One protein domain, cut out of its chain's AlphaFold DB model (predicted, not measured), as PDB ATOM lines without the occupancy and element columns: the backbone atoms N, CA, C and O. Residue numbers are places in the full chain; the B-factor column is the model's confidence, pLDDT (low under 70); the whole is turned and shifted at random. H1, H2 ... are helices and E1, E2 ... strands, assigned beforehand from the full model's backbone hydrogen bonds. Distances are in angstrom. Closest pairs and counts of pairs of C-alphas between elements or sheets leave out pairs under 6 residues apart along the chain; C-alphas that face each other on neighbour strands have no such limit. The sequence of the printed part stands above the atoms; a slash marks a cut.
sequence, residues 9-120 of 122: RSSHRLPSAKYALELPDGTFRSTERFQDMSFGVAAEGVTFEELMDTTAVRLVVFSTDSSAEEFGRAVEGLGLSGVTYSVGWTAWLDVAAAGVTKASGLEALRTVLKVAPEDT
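Overview. This is residues 9 to 120 of the 122 residues of the protein "HAD family hydrolase" of Carideicomes alvinocaridis (UniProt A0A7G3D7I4). One twisted sheet of six strands makes the body, with two short helices over one of its faces: H2 toward the E3 edge and H3 toward the E5 edge. H4 reaches away from the sheet as an arm that, with the residues after it, draws out the longest axis, while H1 lies off the sheet near H3. The printed part has 112 residues with four named helices and six named strands, along the chain H1 E1 E2 E3 H2 E4 H3 E5 E6 H4; the sheet is mixed, in the order E3 E2 E1 E4 E6 E5. The class is mixed, helices and strands, with 56 residues in named elements. The whole is only just compact, close to loose, with a radius of gyration of the C-alphas of 15.6 A, and elongated, spanning 47 by 29 by 27 A.

Along the chain. The inner strands of the sheet include E1, residues 18 to 22, 13.7 A from first to last C-alpha, and E4, residues 58 to 62, 13.3 A; C-alpha 18 is at (165.570, 128.606, 109.042). E6, residues 92 to 96, is 13.2 A long, and E2 holds residues 28 to 30. The edge strands are E3, residues 43 to 45, and E5, residues 84 to 87, 10.5 A long. H2 is residues 48 to 52 and H3 is residues 68 to 76, 12.5 A long. H1 is residues 9 to 13, with C-alpha 9 at (171.270, 118.869, 117.403). H4, residues 102 to 113, is the longest helix at 16.2 A and ends with C-alpha 113 at (138.232, 142.968, 129.944).

Arrangement. E1 and E4 are antiparallel neighbours at 161 degrees, with N 18 and O 62 at 2.8 A and N 60 and O 20 at 2.8 A, within hydrogen-bond range. E1 and E2 form an antiparallel hairpin, with N 21 and O 29 at 2.8 A. E3 is parallel to E2 at 36 degrees, with N 44 and O 28 at 2.8 A. On the other side of E4 from E1, E6 is antiparallel to it, with N 95 and O 59 at 2.8 A. E5 and E6 form an antiparallel hairpin, with N 96 and O 84 at 3.1 A. The sheet is twisted, its C-alphas lying up to 4.2 A off the best plane. H2 and H3 are on the same face of the sheet. H2 has a height over the sheet of 8.7 A and lies only just over E2, on which 3 of its 5 C-alphas fall; its closest C-alphas to E2 are those of Leu 51 and Arg 29, 7.3 A apart. H3 has a height of 9.3 A, lies over E6 and runs along the strands, at 18 degrees to E6 on the local plane. E3, H2, E4 and E4, H3, E5 are split strand-helix-strand units, two strands running the same way with other strands between them in the sheet, each with a right-handed crossover. H1 and H3 are close but not clearly touching, the C-alphas of Arg 13 and Ala 74 being 7.0 A apart. H1 and H4 are not on the sheet, and H4 is apart from H3. In H1, H2, H3 and H4 every O i to N i+4 pair is within hydrogen-bond range.

Size, cuts and confidence. The two C-alphas farthest apart are those of His 12 and Ala 116, 47.4 A. The printed part has no cut. The link from E2 to E3, residues 31 to 42, is long. The mean pLDDT of the printed part is 73.7; it is under 70 in residues 9 to 15, 33 to 41, 64 to 92 and 97 to 99.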
ATOM      1  N   ARG A   9     171.862 120.144 117.859       64.19
ATOM      2  CA  ARG A   9     171.270 118.869 117.403       64.19
ATOM      3  C   ARG A   9     170.109 119.077 116.430       64.19
ATOM      4  O   ARG A   9     169.959 118.283 115.506       64.19
ATOM      5  N   SER A  10     169.309 120.124 116.635       65.56
ATOM      6  CA  SER A  10     168.215 120.513 115.739       65.56
ATOM      7  C   SER A  10     168.761 120.950 114.381       65.56
ATOM      8  O   SER A  10     168.326 120.432 113.356       65.56
ATOM      9  N   SER A  11     169.790 121.805 114.388       66.19
ATOM     10  CA  SER A  11     170.468 122.278 113.175       66.19
ATOM     11  C   SER A  11     171.046 121.129 112.338       66.19
ATOM     12  O   SER A  11     170.837 121.083 111.131       66.19
ATOM     13  N   HIS A  12     171.687 120.131 112.955       68.50
ATOM     14  CA  HIS A  12     172.231 118.983 112.214       68.50
ATOM     15  C   HIS A  12     171.170 118.089 111.563       68.50
ATOM     16  O   HIS A  12     171.438 117.479 110.531       68.50
ATOM     17  N   ARG A  13     169.979 117.980 112.163       66.94
ATOM     18  CA  ARG A  13     168.875 117.191 111.594       66.94
ATOM     19  C   ARG A  13     168.124 117.937 110.499       66.94
ATOM     20  O   ARG A  13     167.515 117.298 109.649       66.94
ATOM     21  N   LEU A  14     168.159 119.265 110.542       69.69
ATOM     22  CA  LEU A  14     167.426 120.155 109.651       69.69
ATOM     23  C   LEU A  14     168.377 121.246 109.119       69.69
ATOM     24  O   LEU A  14     168.249 122.413 109.497       69.69
ATOM     25  N   PRO A  15     169.360 120.876 108.276       66.62
ATOM     26  CA  PRO A  15     170.445 121.773 107.879       66.62
ATOM     27  C   PRO A  15     170.002 122.922 106.964       66.62
ATOM     28  O   PRO A  15     170.647 123.964 106.967       66.62
ATOM     29  N   SER A  16     168.906 122.765 106.212       72.31
ATOM     30  CA  SER A  16     168.298 123.843 105.415       72.31
ATOM     31  C   SER A  16     167.148 124.557 106.130       72.31
ATOM     32  O   SER A  16     166.499 125.425 105.542       72.31
ATOM     33  N   ALA A  17     166.889 124.228 107.401       76.25
ATOM     34  CA  ALA A  17     165.865 124.926 108.156       76.25
ATOM     35  C   ALA A  17     166.342 126.303 108.612       76.25
ATOM     36  O   ALA A  17     167.467 126.495 109.077       76.25
ATOM     37  N   LYS A  18     165.428 127.256 108.525       80.69
ATOM     38  CA  LYS A  18     165.570 128.606 109.042       80.69
ATOM     39  C   LYS A  18     164.888 128.681 110.401       80.69
ATOM     40  O   LYS A  18     163.814 128.103 110.588       80.69
ATOM     41  N   TYR A  19     165.484 129.430 111.322       82.44
ATOM     42  CA  TYR A  19     164.982 129.585 112.684       82.44
ATOM     43  C   TYR A  19     164.666 131.050 112.965       82.44
ATOM     44  O   TYR A  19     165.419 131.941 112.559       82.44
ATOM     45  N   ALA A  20     163.569 131.286 113.678       85.94
ATOM     46  CA  ALA A  20     163.202 132.591 114.201       85.94
ATOM     47  C   ALA A  20     162.688 132.479 115.642       85.94
ATOM     48  O   ALA A  20     162.049 131.495 116.006       85.94
ATOM     49  N   LEU A  21     162.960 133.486 116.463       85.25
ATOM     50  CA  LEU A  21     162.493 133.594 117.842       85.25
ATOM     51  C   LEU A  21     161.623 134.835 117.996       85.25
ATOM     52  O   LEU A  21     162.032 135.912 117.574       85.25
ATOM     53  N   GLU A  22     160.469 134.684 118.637       85.56
ATOM     54  CA  GLU A  22     159.673 135.792 119.169       85.56
ATOM     55  C   GLU A  22     160.131 136.072 120.602       85.56
ATOM     56  O   GLU A  22     160.135 135.173 121.452       85.56
ATOM     57  N   LEU A  23     160.535 137.305 120.876       87.12
ATOM     58  CA  LEU A  23     160.986 137.751 122.189       87.12
ATOM     59  C   LEU A  23     159.791 138.212 123.046       87.12
ATOM     60  O   LEU A  23     158.717 138.501 122.517       87.12
ATOM     61  N   PRO A  24     159.946 138.314 124.381       82.94
ATOM     62  CA  PRO A  24     158.867 138.754 125.272       82.94
ATOM     63  C   PRO A  24     158.301 140.153 124.983       82.94
ATOM     64  O   PRO A  24     157.193 140.456 125.416       82.94
ATOM     65  N   ASP A  25     159.057 141.008 124.293       84.81
ATOM     66  CA  ASP A  25     158.642 142.352 123.877       84.81
ATOM     67  C   ASP A  25     157.926 142.374 122.510       84.81
ATOM     68  O   ASP A  25     157.539 143.441 122.034       84.81
ATOM     69  N   GLY A  26     157.729 141.205 121.891       82.94
ATOM     70  CA  GLY A  26     157.090 141.043 120.584       82.94
ATOM     71  C   GLY A  26     158.028 141.248 119.393       82.94
ATOM     72  O   GLY A  26     157.570 141.208 118.250       82.94
ATOM     73  N   THR A  27     159.326 141.473 119.623       86.81
ATOM     74  CA  THR A  27     160.319 141.546 118.542       86.81
ATOM     75  C   THR A  27     160.719 140.157 118.052       86.81
ATOM     76  O   THR A  27     160.549 139.157 118.749       86.81
ATOM     77  N   PHE A  28     161.253 140.085 116.828       87.00
ATOM     78  CA  PHE A  28     161.697 138.831 116.224       87.00
ATOM     79  C   PHE A  28     163.191 138.851 115.912       87.00
ATOM     80  O   PHE A  28     163.707 139.854 115.421       87.00
ATOM     81  N   ARG A  29     163.864 137.715 116.125       88.56
ATOM     82  CA  ARG A  29     165.257 137.457 115.716       88.56
ATOM     83  C   ARG A  29     165.345 136.223 114.828       88.56
ATOM     84  O   ARG A  29     164.655 135.253 115.120       88.56
ATOM     85  N   SER A  30     166.176 136.213 113.784       87.94
ATOM     86  CA  SER A  30     166.257 135.080 112.842       87.94
ATOM     87  C   SER A  30     167.642 134.835 112.230       87.94
ATOM     88  O   SER A  30     168.406 135.776 112.038       87.94
ATOM     89  N   THR A  31     167.944 133.580 111.854       81.00
ATOM     90  CA  THR A  31     169.257 133.173 111.289       81.00
ATOM     91  C   THR A  31     169.535 133.632 109.860       81.00
ATOM     92  O   THR A  31     170.682 133.742 109.442       81.00
ATOM     93  N   GLU A  32     168.492 133.876 109.081       71.25
ATOM     94  CA  GLU A  32     168.580 134.479 107.754       71.25
ATOM     95  C   GLU A  32     167.576 135.622 107.674       71.25
ATOM     96  O   GLU A  32     166.702 135.739 108.539       71.25
ATOM     97  N   ARG A  33     167.663 136.450 106.620       56.00
ATOM     98  CA  ARG A  33     166.583 137.379 106.267       56.00
ATOM     99  C   ARG A  33     165.329 136.562 105.958       56.00
ATOM    100  O   ARG A  33     165.032 136.256 104.810       56.00
ATOM    101  N   PHE A  34     164.571 136.266 107.003       58.16
ATOM    102  CA  PHE A  34     163.198 135.773 107.012       58.16
ATOM    103  C   PHE A  34     162.236 136.877 106.524       58.16
ATOM    104  O   PHE A  34     161.122 137.021 107.005       58.16
ATOM    105  N   GLN A  35     162.691 137.705 105.576       51.78
ATOM    106  CA  GLN A  35     161.955 138.818 104.974       51.78
ATOM    107  C   GLN A  35     161.082 138.335 103.815       51.78
ATOM    108  O   GLN A  35     160.810 139.091 102.885       51.78
ATOM    109  N   ASP A  36     160.699 137.060 103.823       47.81
ATOM    110  CA  ASP A  36     159.762 136.576 102.830       47.81
ATOM    111  C   ASP A  36     158.359 137.025 103.246       47.81
ATOM    112  O   ASP A  36     158.001 137.010 104.428       47.81
ATOM    113  N   MET A  37     157.570 137.469 102.268       44.66
ATOM    114  CA  MET A  37     156.258 138.122 102.441       44.66
ATOM    115  C   MET A  37     155.229 137.266 103.206       44.66
ATOM    116  O   MET A  37     154.132 137.727 103.515       44.66
ATOM    117  N   SER A  38     155.579 136.019 103.509       51.19
ATOM    118  CA  SER A  38     154.822 135.029 104.262       51.19
ATOM    119  C   SER A  38     154.857 135.223 105.785       51.19
ATOM    120  O   SER A  38     153.927 134.771 106.447       51.19
ATOM    121  N   PHE A  39     155.864 135.902 106.356       56.81
ATOM    122  CA  PHE A  39     155.950 136.121 107.814       56.81
ATOM    123  C   PHE A  39     155.311 137.440 108.279       56.81
ATOM    124  O   PHE A  39     154.882 137.556 109.423       56.81
ATOM    125  N   GLY A  40     155.246 138.447 107.402       59.25
ATOM    126  CA  GLY A  40     154.589 139.736 107.668       59.25
ATOM    127  C   GLY A  40     155.232 140.625 108.746       59.25
ATOM    128  O   GLY A  40     154.726 141.718 108.987       59.25
ATOM    129  N   VAL A  41     156.334 140.201 109.381       64.62
ATOM    130  CA  VAL A  41     157.002 140.915 110.486       64.62
ATOM    131  C   VAL A  41     158.499 141.061 110.204       64.62
ATOM    132  O   VAL A  41     159.146 140.128 109.734       64.62
ATOM    133  N   ALA A  42     159.064 142.238 110.484       72.25
ATOM    134  CA  ALA A  42     160.497 142.482 110.355       72.25
ATOM    135  C   ALA A  42     161.261 141.819 111.514       72.25
ATOM    136  O   ALA A  42     161.067 142.190 112.670       72.25
ATOM    137  N   ALA A  43     162.134 140.861 111.199       81.06
ATOM    138  CA  ALA A  43     163.027 140.219 112.161       81.06
ATOM    139  C   ALA A  43     164.457 140.782 112.072       81.06
ATOM    140  O   ALA A  43     164.961 141.068 110.981       81.06
ATOM    141  N   GLU A  44     165.114 140.919 113.223       86.81
ATOM    142  CA  GLU A  44     166.541 141.213 113.344       86.81
ATOM    143  C   GLU A  44     167.354 139.973 112.932       86.81
ATOM    144  O   GLU A  44     167.182 138.888 113.485       86.81
ATOM    145  N   GLY A  45     168.237 140.123 111.942       86.88
ATOM    146  CA  GLY A  45     169.116 139.039 111.504       86.88
ATOM    147  C   GLY A  45     170.260 138.826 112.491       86.88
ATOM    148  O   GLY A  45     171.052 139.744 112.693       86.88
ATOM    149  N   VAL A  46     170.360 137.628 113.061       87.81
ATOM    150  CA  VAL A  46     171.380 137.231 114.044       87.81
ATOM    151  C   VAL A  46     171.967 135.866 113.684       87.81
ATOM    152  O   VAL A  46     171.415 135.128 112.873       87.81
ATOM    153  N   THR A  47     173.098 135.510 114.276       85.69
ATOM    154  CA  THR A  47     173.706 134.180 114.143       85.69
ATOM    155  C   THR A  47     172.887 133.105 114.860       85.69
ATOM    156  O   THR A  47     172.044 133.389 115.716       85.69
ATOM    157  N   PHE A  48     173.127 131.836 114.521       81.62
ATOM    158  CA  PHE A  48     172.470 130.724 115.209       81.62
ATOM    159  C   PHE A  48     172.888 130.662 116.685       81.62
ATOM    160  O   PHE A  48     172.056 130.405 117.549       81.62
ATOM    161  N   GLU A  49     174.154 130.957 116.978       81.75
ATOM    162  CA  GLU A  49     174.700 131.054 118.330       81.75
ATOM    163  C   GLU A  49     173.965 132.109 119.162       81.75
ATOM    164  O   GLU A  49     173.532 131.821 120.275       81.75
ATOM    165  N   GLU A  50     173.714 133.290 118.595       83.31
ATOM    166  CA  GLU A  50     172.947 134.343 119.269       83.31
ATOM    167  C   GLU A  50     171.492 133.933 119.546       83.31
ATOM    168  O   GLU A  50     170.926 134.330 120.568       83.31
ATOM    169  N   LEU A  51     170.873 133.109 118.687       82.75
ATOM    170  CA  LEU A  51     169.548 132.549 118.979       82.75
ATOM    171  C   LEU A  51     169.581 131.571 120.157       82.75
ATOM    172  O   LEU A  51     168.636 131.558 120.944       82.75
ATOM    173  N   MET A  52     170.637 130.763 120.295       79.81
ATOM    174  CA  MET A  52     170.756 129.807 121.406       79.81
ATOM    175  C   MET A  52     170.813 130.505 122.770       79.81
ATOM    176  O   MET A  52     170.268 129.986 123.743       79.81
ATOM    177  N   ASP A  53     171.403 131.700 122.818       81.31
ATOM    178  CA  ASP A  53     171.533 132.507 124.036       81.31
ATOM    179  C   ASP A  53     170.349 133.473 124.261       81.31
ATOM    180  O   ASP A  53     170.337 134.257 125.215       81.31
ATOM    181  N   THR A  54     169.320 133.429 123.406       79.94
ATOM    182  CA  THR A  54     168.165 134.334 123.473       79.94
ATOM    183  C   THR A  54     166.990 133.707 124.231       79.94
ATOM    184  O   THR A  54     166.535 132.602 123.936       79.94
ATOM    185  N   THR A  55     166.419 134.453 125.184       81.50
ATOM    186  CA  THR A  55     165.145 134.078 125.820       81.50
ATOM    187  C   THR A  55     163.977 134.440 124.910       81.50
ATOM    188  O   THR A  55     163.798 135.607 124.569       81.50
ATOM    189  N   ALA A  56     163.153 133.453 124.569       81.44
ATOM    190  CA  ALA A  56     162.028 133.612 123.653       81.44
ATOM    191  C   ALA A  56     160.709 133.127 124.263       81.44
ATOM    192  O   ALA A  56     160.687 132.333 125.206       81.44
ATOM    193  N   VAL A  57     159.595 133.582 123.696       80.56
ATOM    194  CA  VAL A  57     158.240 133.090 123.999       80.56
ATOM    195  C   VAL A  57     157.720 132.130 122.927       80.56
ATOM    196  O   VAL A  57     156.870 131.290 123.232       80.56
ATOM    197  N   ARG A  58     158.281 132.192 121.712       82.00
ATOM    198  CA  ARG A  58     157.974 131.291 120.597       82.00
ATOM    199  C   ARG A  58     159.217 131.045 119.747       82.00
ATOM    200  O   ARG A  58     159.945 131.983 119.436       82.00
ATOM    201  N   LEU A  59     159.430 129.796 119.351       79.81
ATOM    202  CA  LEU A  59     160.393 129.396 118.328       79.81
ATOM    203  C   LEU A  59     159.627 129.027 117.060       79.81
ATOM    204  O   LEU A  59     158.688 128.238 117.108       79.81
ATOM    205  N   VAL A  60     160.042 129.587 115.932       80.44
ATOM    206  CA  VAL A  60     159.519 129.259 114.611       80.44
ATOM    207  C   VAL A  60     160.608 128.596 113.792       80.44
ATOM    208  O   VAL A  60     161.744 129.073 113.740       80.44
ATOM    209  N   VAL A  61     160.259 127.484 113.157       78.25
ATOM    210  CA  VAL A  61     161.171 126.737 112.294       78.25
ATOM    211  C   VAL A  61     160.525 126.534 110.933       78.25
ATOM    212  O   VAL A  61     159.368 126.125 110.842       78.25
ATOM    213  N   PHE A  62     161.281 126.823 109.879       76.56
ATOM    214  CA  PHE A  62     160.835 126.716 108.495       76.56
ATOM    215  C   PHE A  62     161.829 125.903 107.676       76.56
ATOM    216  O   PHE A  62     163.012 126.219 107.689       76.56
ATOM    217  N   SER A  63     161.361 124.904 106.932       71.50
ATOM    218  CA  SER A  63     162.182 124.151 105.974       71.50
ATOM    219  C   SER A  63     161.564 124.213 104.577       71.50
ATOM    220  O   SER A  63     160.351 124.057 104.428       71.50
ATOM    221  N   THR A  64     162.386 124.429 103.548       64.81
ATOM    222  CA  THR A  64     161.961 124.391 102.135       64.81
ATOM    223  C   THR A  64     162.053 122.996 101.523       64.81
ATOM    224  O   THR A  64     161.330 122.710 100.573       64.81
ATOM    225  N   ASP A  65     162.913 122.131 102.068       62.91
ATOM    226  CA  ASP A  65     163.302 120.865 101.425       62.91
ATOM    227  C   ASP A  65     162.673 119.633 102.086       62.91
ATOM    228  O   ASP A  65     162.872 118.509 101.632       62.91
ATOM    229  N   SER A  66     161.941 119.825 103.183       59.75
ATOM    230  CA  SER A  66     161.325 118.741 103.949       59.75
ATOM    231  C   SER A  66     159.813 118.778 103.805       59.75
ATOM    232  O   SER A  66     159.197 119.845 103.862       59.75
ATOM    233  N   SER A  67     159.192 117.606 103.691       60.66
ATOM    234  CA  SER A  67     157.748 117.510 103.895       60.66
ATOM    235  C   SER A  67     157.395 117.867 105.347       60.66
ATOM    236  O   SER A  67     158.176 117.629 106.273       60.66
ATOM    237  N   ALA A  68     156.201 118.422 105.570       59.09
ATOM    238  CA  ALA A  68     155.704 118.758 106.909       59.09
ATOM    239  C   ALA A  68     155.724 117.547 107.875       59.09
ATOM    240  O   ALA A  68     155.977 117.694 109.069       59.09
ATOM    241  N   GLU A  69     155.526 116.338 107.342       58.34
ATOM    242  CA  GLU A  69     155.581 115.074 108.081       58.34
ATOM    243  C   GLU A  69     156.996 114.674 108.530       58.34
ATOM    244  O   GLU A  69     157.194 114.277 109.678       58.34
ATOM    245  N   GLU A  70     157.994 114.754 107.643       63.81
ATOM    246  CA  GLU A  70     159.394 114.460 107.992       63.81
ATOM    247  C   GLU A  70     159.928 115.455 109.014       63.81
ATOM    248  O   GLU A  70     160.645 115.079 109.943       63.81
ATOM    249  N   PHE A  71     159.508 116.710 108.871       63.75
ATOM    250  CA  PHE A  71     159.807 117.766 109.813       63.75
ATOM    251  C   PHE A  71     159.210 117.466 111.200       63.75
ATOM    252  O   PHE A  71     159.933 117.481 112.195       63.75
ATOM    253  N   GLY A  72     157.925 117.098 111.270       61.28
ATOM    254  CA  GLY A  72     157.262 116.705 112.520       61.28
ATOM    255  C   GLY A  72     157.954 115.531 113.226       61.28
ATOM    256  O   GLY A  72     158.257 115.618 114.416       61.28
ATOM    257  N   ARG A  73     158.316 114.476 112.480       64.50
ATOM    258  CA  ARG A  73     159.061 113.319 113.020       64.50
ATOM    259  C   ARG A  73     160.448 113.703 113.546       64.50
ATOM    260  O   ARG A  73     160.889 113.191 114.576       64.50
ATOM    261  N   ALA A  74     161.151 114.609 112.865       63.34
ATOM    262  CA  ALA A  74     162.451 115.095 113.323       63.34
ATOM    263  C   ALA A  74     162.336 115.861 114.651       63.34
ATOM    264  O   ALA A  74     163.181 115.677 115.531       63.34
ATOM    265  N   VAL A  75     161.279 116.665 114.792       60.84
ATOM    266  CA  VAL A  75     160.976 117.526 115.947       60.84
ATOM    267  C   VAL A  75     160.585 116.723 117.184       60.84
ATOM    268  O   VAL A  75     161.092 117.012 118.268       60.84
ATOM    269  N   GLU A  76     159.775 115.670 117.041       61.31
ATOM    270  CA  GLU A  76     159.466 114.733 118.137       61.31
ATOM    271  C   GLU A  76     160.745 114.132 118.744       61.31
ATOM    272  O   GLU A  76     160.873 113.975 119.959       61.31
ATOM    273  N   GLY A  77     161.752 113.879 117.905       57.62
ATOM    274  CA  GLY A  77     163.050 113.360 118.322       57.62
ATOM    275  C   GLY A  77     164.016 114.388 118.929       57.62
ATOM    276  O   GLY A  77     165.132 113.991 119.272       57.62
ATOM    277  N   LEU A  78     163.651 115.674 119.021       61.47
ATOM    278  CA  LEU A  78     164.487 116.737 119.612       61.47
ATOM    279  C   LEU A  78     164.256 116.931 121.115       61.47
ATOM    280  O   LEU A  78     164.977 117.703 121.740       61.47
ATOM    281  N   GLY A  79     163.300 116.212 121.714       52.50
ATOM    282  CA  GLY A  79     163.047 116.297 123.154       52.50
ATOM    283  C   GLY A  79     162.388 117.612 123.578       52.50
ATOM    284  O   GLY A  79     162.537 118.032 124.721       52.50
ATOM    285  N   LEU A  80     161.640 118.251 122.675       58.25
ATOM    286  CA  LEU A  80     160.816 119.427 122.963       58.25
ATOM    287  C   LEU A  80     159.542 119.037 123.744       58.25
ATOM    288  O   LEU A  80     158.430 119.410 123.398       58.25
ATOM    289  N   SER A  81     159.676 118.226 124.790       48.22
ATOM    290  CA  SER A  81     158.562 117.830 125.649       48.22
ATOM    291  C   SER A  81     158.045 119.035 126.442       48.22
ATOM    292  O   SER A  81     158.822 119.709 127.114       48.22
ATOM    293  N   GLY A  82     156.732 119.284 126.388       50.56
ATOM    294  CA  GLY A  82     156.088 120.394 127.100       50.56
ATOM    295  C   GLY A  82     155.911 121.671 126.276       50.56
ATOM    296  O   GLY A  82     155.784 122.741 126.854       50.56
ATOM    297  N   VAL A  83     155.895 121.591 124.948       57.66
ATOM    298  CA  VAL A  83     155.605 122.737 124.073       57.66
ATOM    299  C   VAL A  83     154.368 122.470 123.223       57.66
ATOM    300  O   VAL A  83     154.088 121.326 122.866       57.66
ATOM    301  N   THR A  84     153.628 123.523 122.892       57.88
ATOM    302  CA  THR A  84     152.525 123.434 121.923       57.88
ATOM    303  C   THR A  84     153.089 123.619 120.521       57.88
ATOM    304  O   THR A  84     153.882 124.544 120.326       57.88
ATOM    305  N   TYR A  85     152.653 122.799 119.557       62.16
ATOM    306  CA  TYR A  85     153.017 122.973 118.153       62.16
ATOM    307  C   TYR A  85     151.843 123.040 117.178       62.16
ATOM    308  O   TYR A  85     150.786 122.456 117.406       62.16
ATOM    309  N   SER A  86     152.048 123.768 116.078       59.00
ATOM    310  CA  SER A  86     151.129 123.860 114.939       59.00
ATOM    311  C   SER A  86     151.922 123.693 113.651       59.00
ATOM    312  O   SER A  86     152.911 124.398 113.452       59.00
ATOM    313  N   VAL A  87     151.484 122.771 112.792       59.56
ATOM    314  CA  VAL A  87     152.094 122.524 111.482       59.56
ATOM    315  C   VAL A  87     151.188 123.093 110.394       59.56
ATOM    316  O   VAL A  87     150.001 122.773 110.345       59.56
ATOM    317  N   GLY A  88     151.731 123.985 109.563       58.78
ATOM    318  CA  GLY A  88     151.017 124.589 108.431       58.78
ATOM    319  C   GLY A  88     150.955 123.692 107.182       58.78
ATOM    320  O   GLY A  88     151.373 122.539 107.202       58.78
ATOM    321  N   TRP A  89     150.452 124.241 106.065       52.25
ATOM    322  CA  TRP A  89     150.435 123.568 104.746       52.25
ATOM    323  C   TRP A  89     151.837 123.457 104.116       52.25
ATOM    324  O   TRP A  89     152.119 122.567 103.319       52.25
ATOM    325  N   THR A  90     152.715 124.386 104.488       59.22
ATOM    326  CA  THR A  90     154.167 124.379 104.285       59.22
ATOM    327  C   THR A  90     154.841 123.844 105.554       59.22
ATOM    328  O   THR A  90     154.244 123.922 106.626       59.22
ATOM    329  N   ALA A  91     156.073 123.320 105.473       64.06
ATOM    330  CA  ALA A  91     156.816 122.783 106.626       64.06
ATOM    331  C   ALA A  91     157.249 123.895 107.605       64.06
ATOM    332  O   ALA A  91     158.409 124.305 107.664       64.06
ATOM    333  N   TRP A  92     156.259 124.418 108.322       67.81
ATOM    334  CA  TRP A  92     156.333 125.457 109.336       67.81
ATOM    335  C   TRP A  92     155.955 124.836 110.666       67.81
ATOM    336  O   TRP A  92     154.942 124.142 110.750       67.81
ATOM    337  N   LEU A  93     156.748 125.120 111.690       72.25
ATOM    338  CA  LEU A  93     156.481 124.703 113.053       72.25
ATOM    339  C   LEU A  93     156.588 125.898 113.976       72.25
ATOM    340  O   LEU A  93     157.653 126.499 114.103       72.25
ATOM    341  N   ASP A  94     155.491 126.160 114.668       72.06
ATOM    342  CA  ASP A  94     155.490 127.019 115.840       72.06
ATOM    343  C   ASP A  94     155.711 126.186 117.089       72.06
ATOM    344  O   ASP A  94     155.074 125.154 117.252       72.06
ATOM    345  N   VAL A  95     156.581 126.643 117.978       72.75
ATOM    346  CA  VAL A  95     156.850 126.037 119.278       72.75
ATOM    347  C   VAL A  95     156.631 127.110 120.329       72.75
ATOM    348  O   VAL A  95     157.322 128.125 120.322       72.75
ATOM    349  N   ALA A  96     155.668 126.905 121.222       71.12
ATOM    350  CA  ALA A  96     155.381 127.825 122.321       71.12
ATOM    351  C   ALA A  96     155.584 127.146 123.674       71.12
ATOM    352  O   ALA A  96     155.488 125.923 123.796       71.12
ATOM    353  N   ALA A  97     155.833 127.947 124.707       68.69
ATOM    354  CA  ALA A  97     156.005 127.424 126.053       68.69
ATOM    355  C   ALA A  97     154.764 126.648 126.553       68.69
ATOM    356  O   ALA A  97     153.636 126.924 126.140       68.69
ATOM    357  N   ALA A  98     154.973 125.689 127.461       67.75
ATOM    358  CA  ALA A  98     153.917 124.831 128.002       67.75
ATOM    359  C   ALA A  98     152.682 125.627 128.445       67.75
ATOM    360  O   ALA A  98     152.796 126.584 129.215       67.75
ATOM    361  N   GLY A  99     151.500 125.212 127.985       67.94
ATOM    362  CA  GLY A  99     150.230 125.837 128.366       67.94
ATOM    363  C   GLY A  99     149.955 127.192 127.706       67.94
ATOM    364  O   GLY A  99     148.893 127.759 127.949       67.94
ATOM    365  N   VAL A 100     150.855 127.697 126.855       72.75
ATOM    366  CA  VAL A 100     150.618 128.893 126.040       72.75
ATOM    367  C   VAL A 100     149.928 128.476 124.741       72.75
ATOM    368  O   VAL A 100     150.493 127.779 123.899       72.75
ATOM    369  N   THR A 101     148.673 128.887 124.598       76.19
ATOM    370  CA  THR A 101     147.807 128.644 123.440       76.19
ATOM    371  C   THR A 101     146.989 129.899 123.126       76.19
ATOM    372  O   THR A 101     146.898 130.815 123.948       76.19
ATOM    373  N   LYS A 102     146.343 129.947 121.953       80.69
ATOM    374  CA  LYS A 102     145.378 131.019 121.643       80.69
ATOM    375  C   LYS A 102     144.249 131.064 122.675       80.69
ATOM    376  O   LYS A 102     143.926 132.139 123.167       80.69
ATOM    377  N   ALA A 103     143.741 129.896 123.071       84.12
ATOM    378  CA  ALA A 103     142.709 129.765 124.094       84.12
ATOM    379  C   ALA A 103     143.152 130.315 125.459       84.12
ATOM    380  O   ALA A 103     142.427 131.088 126.076       84.12
ATOM    381  N   SER A 104     144.364 129.983 125.919       82.88
ATOM    382  CA  SER A 104     144.863 130.482 127.209       82.88
ATOM    383  C   SER A 104     145.114 131.995 127.191       82.88
ATOM    384  O   SER A 104     144.880 132.667 128.192       82.88
ATOM    385  N   GLY A 105     145.584 132.537 126.061       84.19
ATOM    386  CA  GLY A 105     145.754 133.981 125.876       84.19
ATOM    387  C   GLY A 105     144.418 134.726 125.854       84.19
ATOM    388  O   GLY A 105     144.268 135.741 126.536       84.19
ATOM    389  N   LEU A 106     143.431 134.188 125.130       89.75
ATOM    390  CA  LEU A 106     142.066 134.713 125.111       89.75
ATOM    391  C   LEU A 106     141.458 134.720 126.514       89.75
ATOM    392  O   LEU A 106     140.847 135.710 126.901       89.75
ATOM    393  N   GLU A 107     141.681 133.666 127.299       90.94
ATOM    394  CA  GLU A 107     141.097 133.561 128.635       90.94
ATOM    395  C   GLU A 107     141.656 134.588 129.632       90.94
ATOM    396  O   GLU A 107     140.918 135.186 130.425       90.94
ATOM    397  N   ALA A 108     142.958 134.868 129.547       89.06
ATOM    398  CA  ALA A 108     143.573 135.944 130.317       89.06
ATOM    399  C   ALA A 108     142.985 137.317 129.937       89.06
ATOM    400  O   ALA A 108     142.619 138.100 130.817       89.06
ATOM    401  N   LEU A 109     142.837 137.596 128.636       91.62
ATOM    402  CA  LEU A 109     142.250 138.845 128.137       91.62
ATOM    403  C   LEU A 109     140.778 138.994 128.532       91.62
ATOM    404  O   LEU A 109     140.375 140.064 128.990       91.62
ATOM    405  N   ARG A 110     139.993 137.918 128.416       94.94
ATOM    406  CA  ARG A 110     138.588 137.867 128.824       94.94
ATOM    407  C   ARG A 110     138.420 138.304 130.277       94.94
ATOM    408  O   ARG A 110     137.550 139.120 130.575       94.94
ATOM    409  N   THR A 111     139.282 137.807 131.164       93.94
ATOM    410  CA  THR A 111     139.271 138.143 132.595       93.94
ATOM    411  C   THR A 111     139.562 139.627 132.837       93.94
ATOM    412  O   THR A 111     138.849 140.279 133.599       93.94
ATOM    413  N   VAL A 112     140.578 140.187 132.169       95.81
ATOM    414  CA  VAL A 112     140.954 141.609 132.297       95.81
ATOM    415  C   VAL A 112     139.855 142.532 131.764       95.81
ATOM    416  O   VAL A 112     139.531 143.538 132.396       95.81
ATOM    417  N   LEU A 113     139.260 142.177 130.625       95.50
ATOM    418  CA  LEU A 113     138.232 142.968 129.944       95.50
ATOM    419  C   LEU A 113     136.805 142.692 130.449       95.50
ATOM    420  O   LEU A 113     135.881 143.392 130.045       95.50
ATOM    421  N   LYS A 114     136.627 141.715 131.349       96.00
ATOM    422  CA  LYS A 114     135.336 141.277 131.916       96.00
ATOM    423  C   LYS A 114     134.312 140.849 130.856       96.00
ATOM    424  O   LYS A 114     133.128 141.152 130.978       96.00
ATOM    425  N   VAL A 115     134.771 140.141 129.829       96.44
ATOM    426  CA  VAL A 115     133.911 139.589 128.770       96.44
ATOM    427  C   VAL A 115     133.376 138.214 129.206       96.44
ATOM    428  O   VAL A 115     134.069 137.456 129.893       96.44
ATOM    429  N   ALA A 116     132.130 137.877 128.871       93.88
ATOM    430  CA  ALA A 116     131.583 136.559 129.187       93.88
ATOM    431  C   ALA A 116     132.201 135.484 128.266       93.88
ATOM    432  O   ALA A 116     132.556 135.790 127.129       93.88
ATOM    433  N   PRO A 117     132.386 134.232 128.728       91.38
ATOM    434  CA  PRO A 117     132.988 133.194 127.890       91.38
ATOM    435  C   PRO A 117     132.139 132.883 126.647       91.38
ATOM    436  O   PRO A 117     132.703 132.672 125.577       91.38
ATOM    437  N   GLU A 118     130.811 132.954 126.760       95.19
ATOM    438  CA  GLU A 118     129.854 132.837 125.651       95.19
ATOM    439  C   GLU A 118     129.985 133.922 124.564       95.19
ATOM    440  O   GLU A 118     129.530 133.704 123.443       95.19
ATOM    441  N   ASP A 119     130.653 135.042 124.855       94.81
ATOM    442  CA  ASP A 119     130.894 136.135 123.901       94.81
ATOM    443  C   ASP A 119     132.258 136.015 123.191       94.81
ATOM    444  O   ASP A 119     132.713 136.947 122.522       94.81
ATOM    445  N   THR A 120     132.954 134.884 123.347       90.94
ATOM    446  CA  THR A 120     134.294 134.655 122.787       90.94
ATOM    447  C   THR A 120     134.408 133.279 122.123       90.94
ATOM    448  O   THR A 120     133.681 132.352 122.465       90.94
TER     449      THR A 120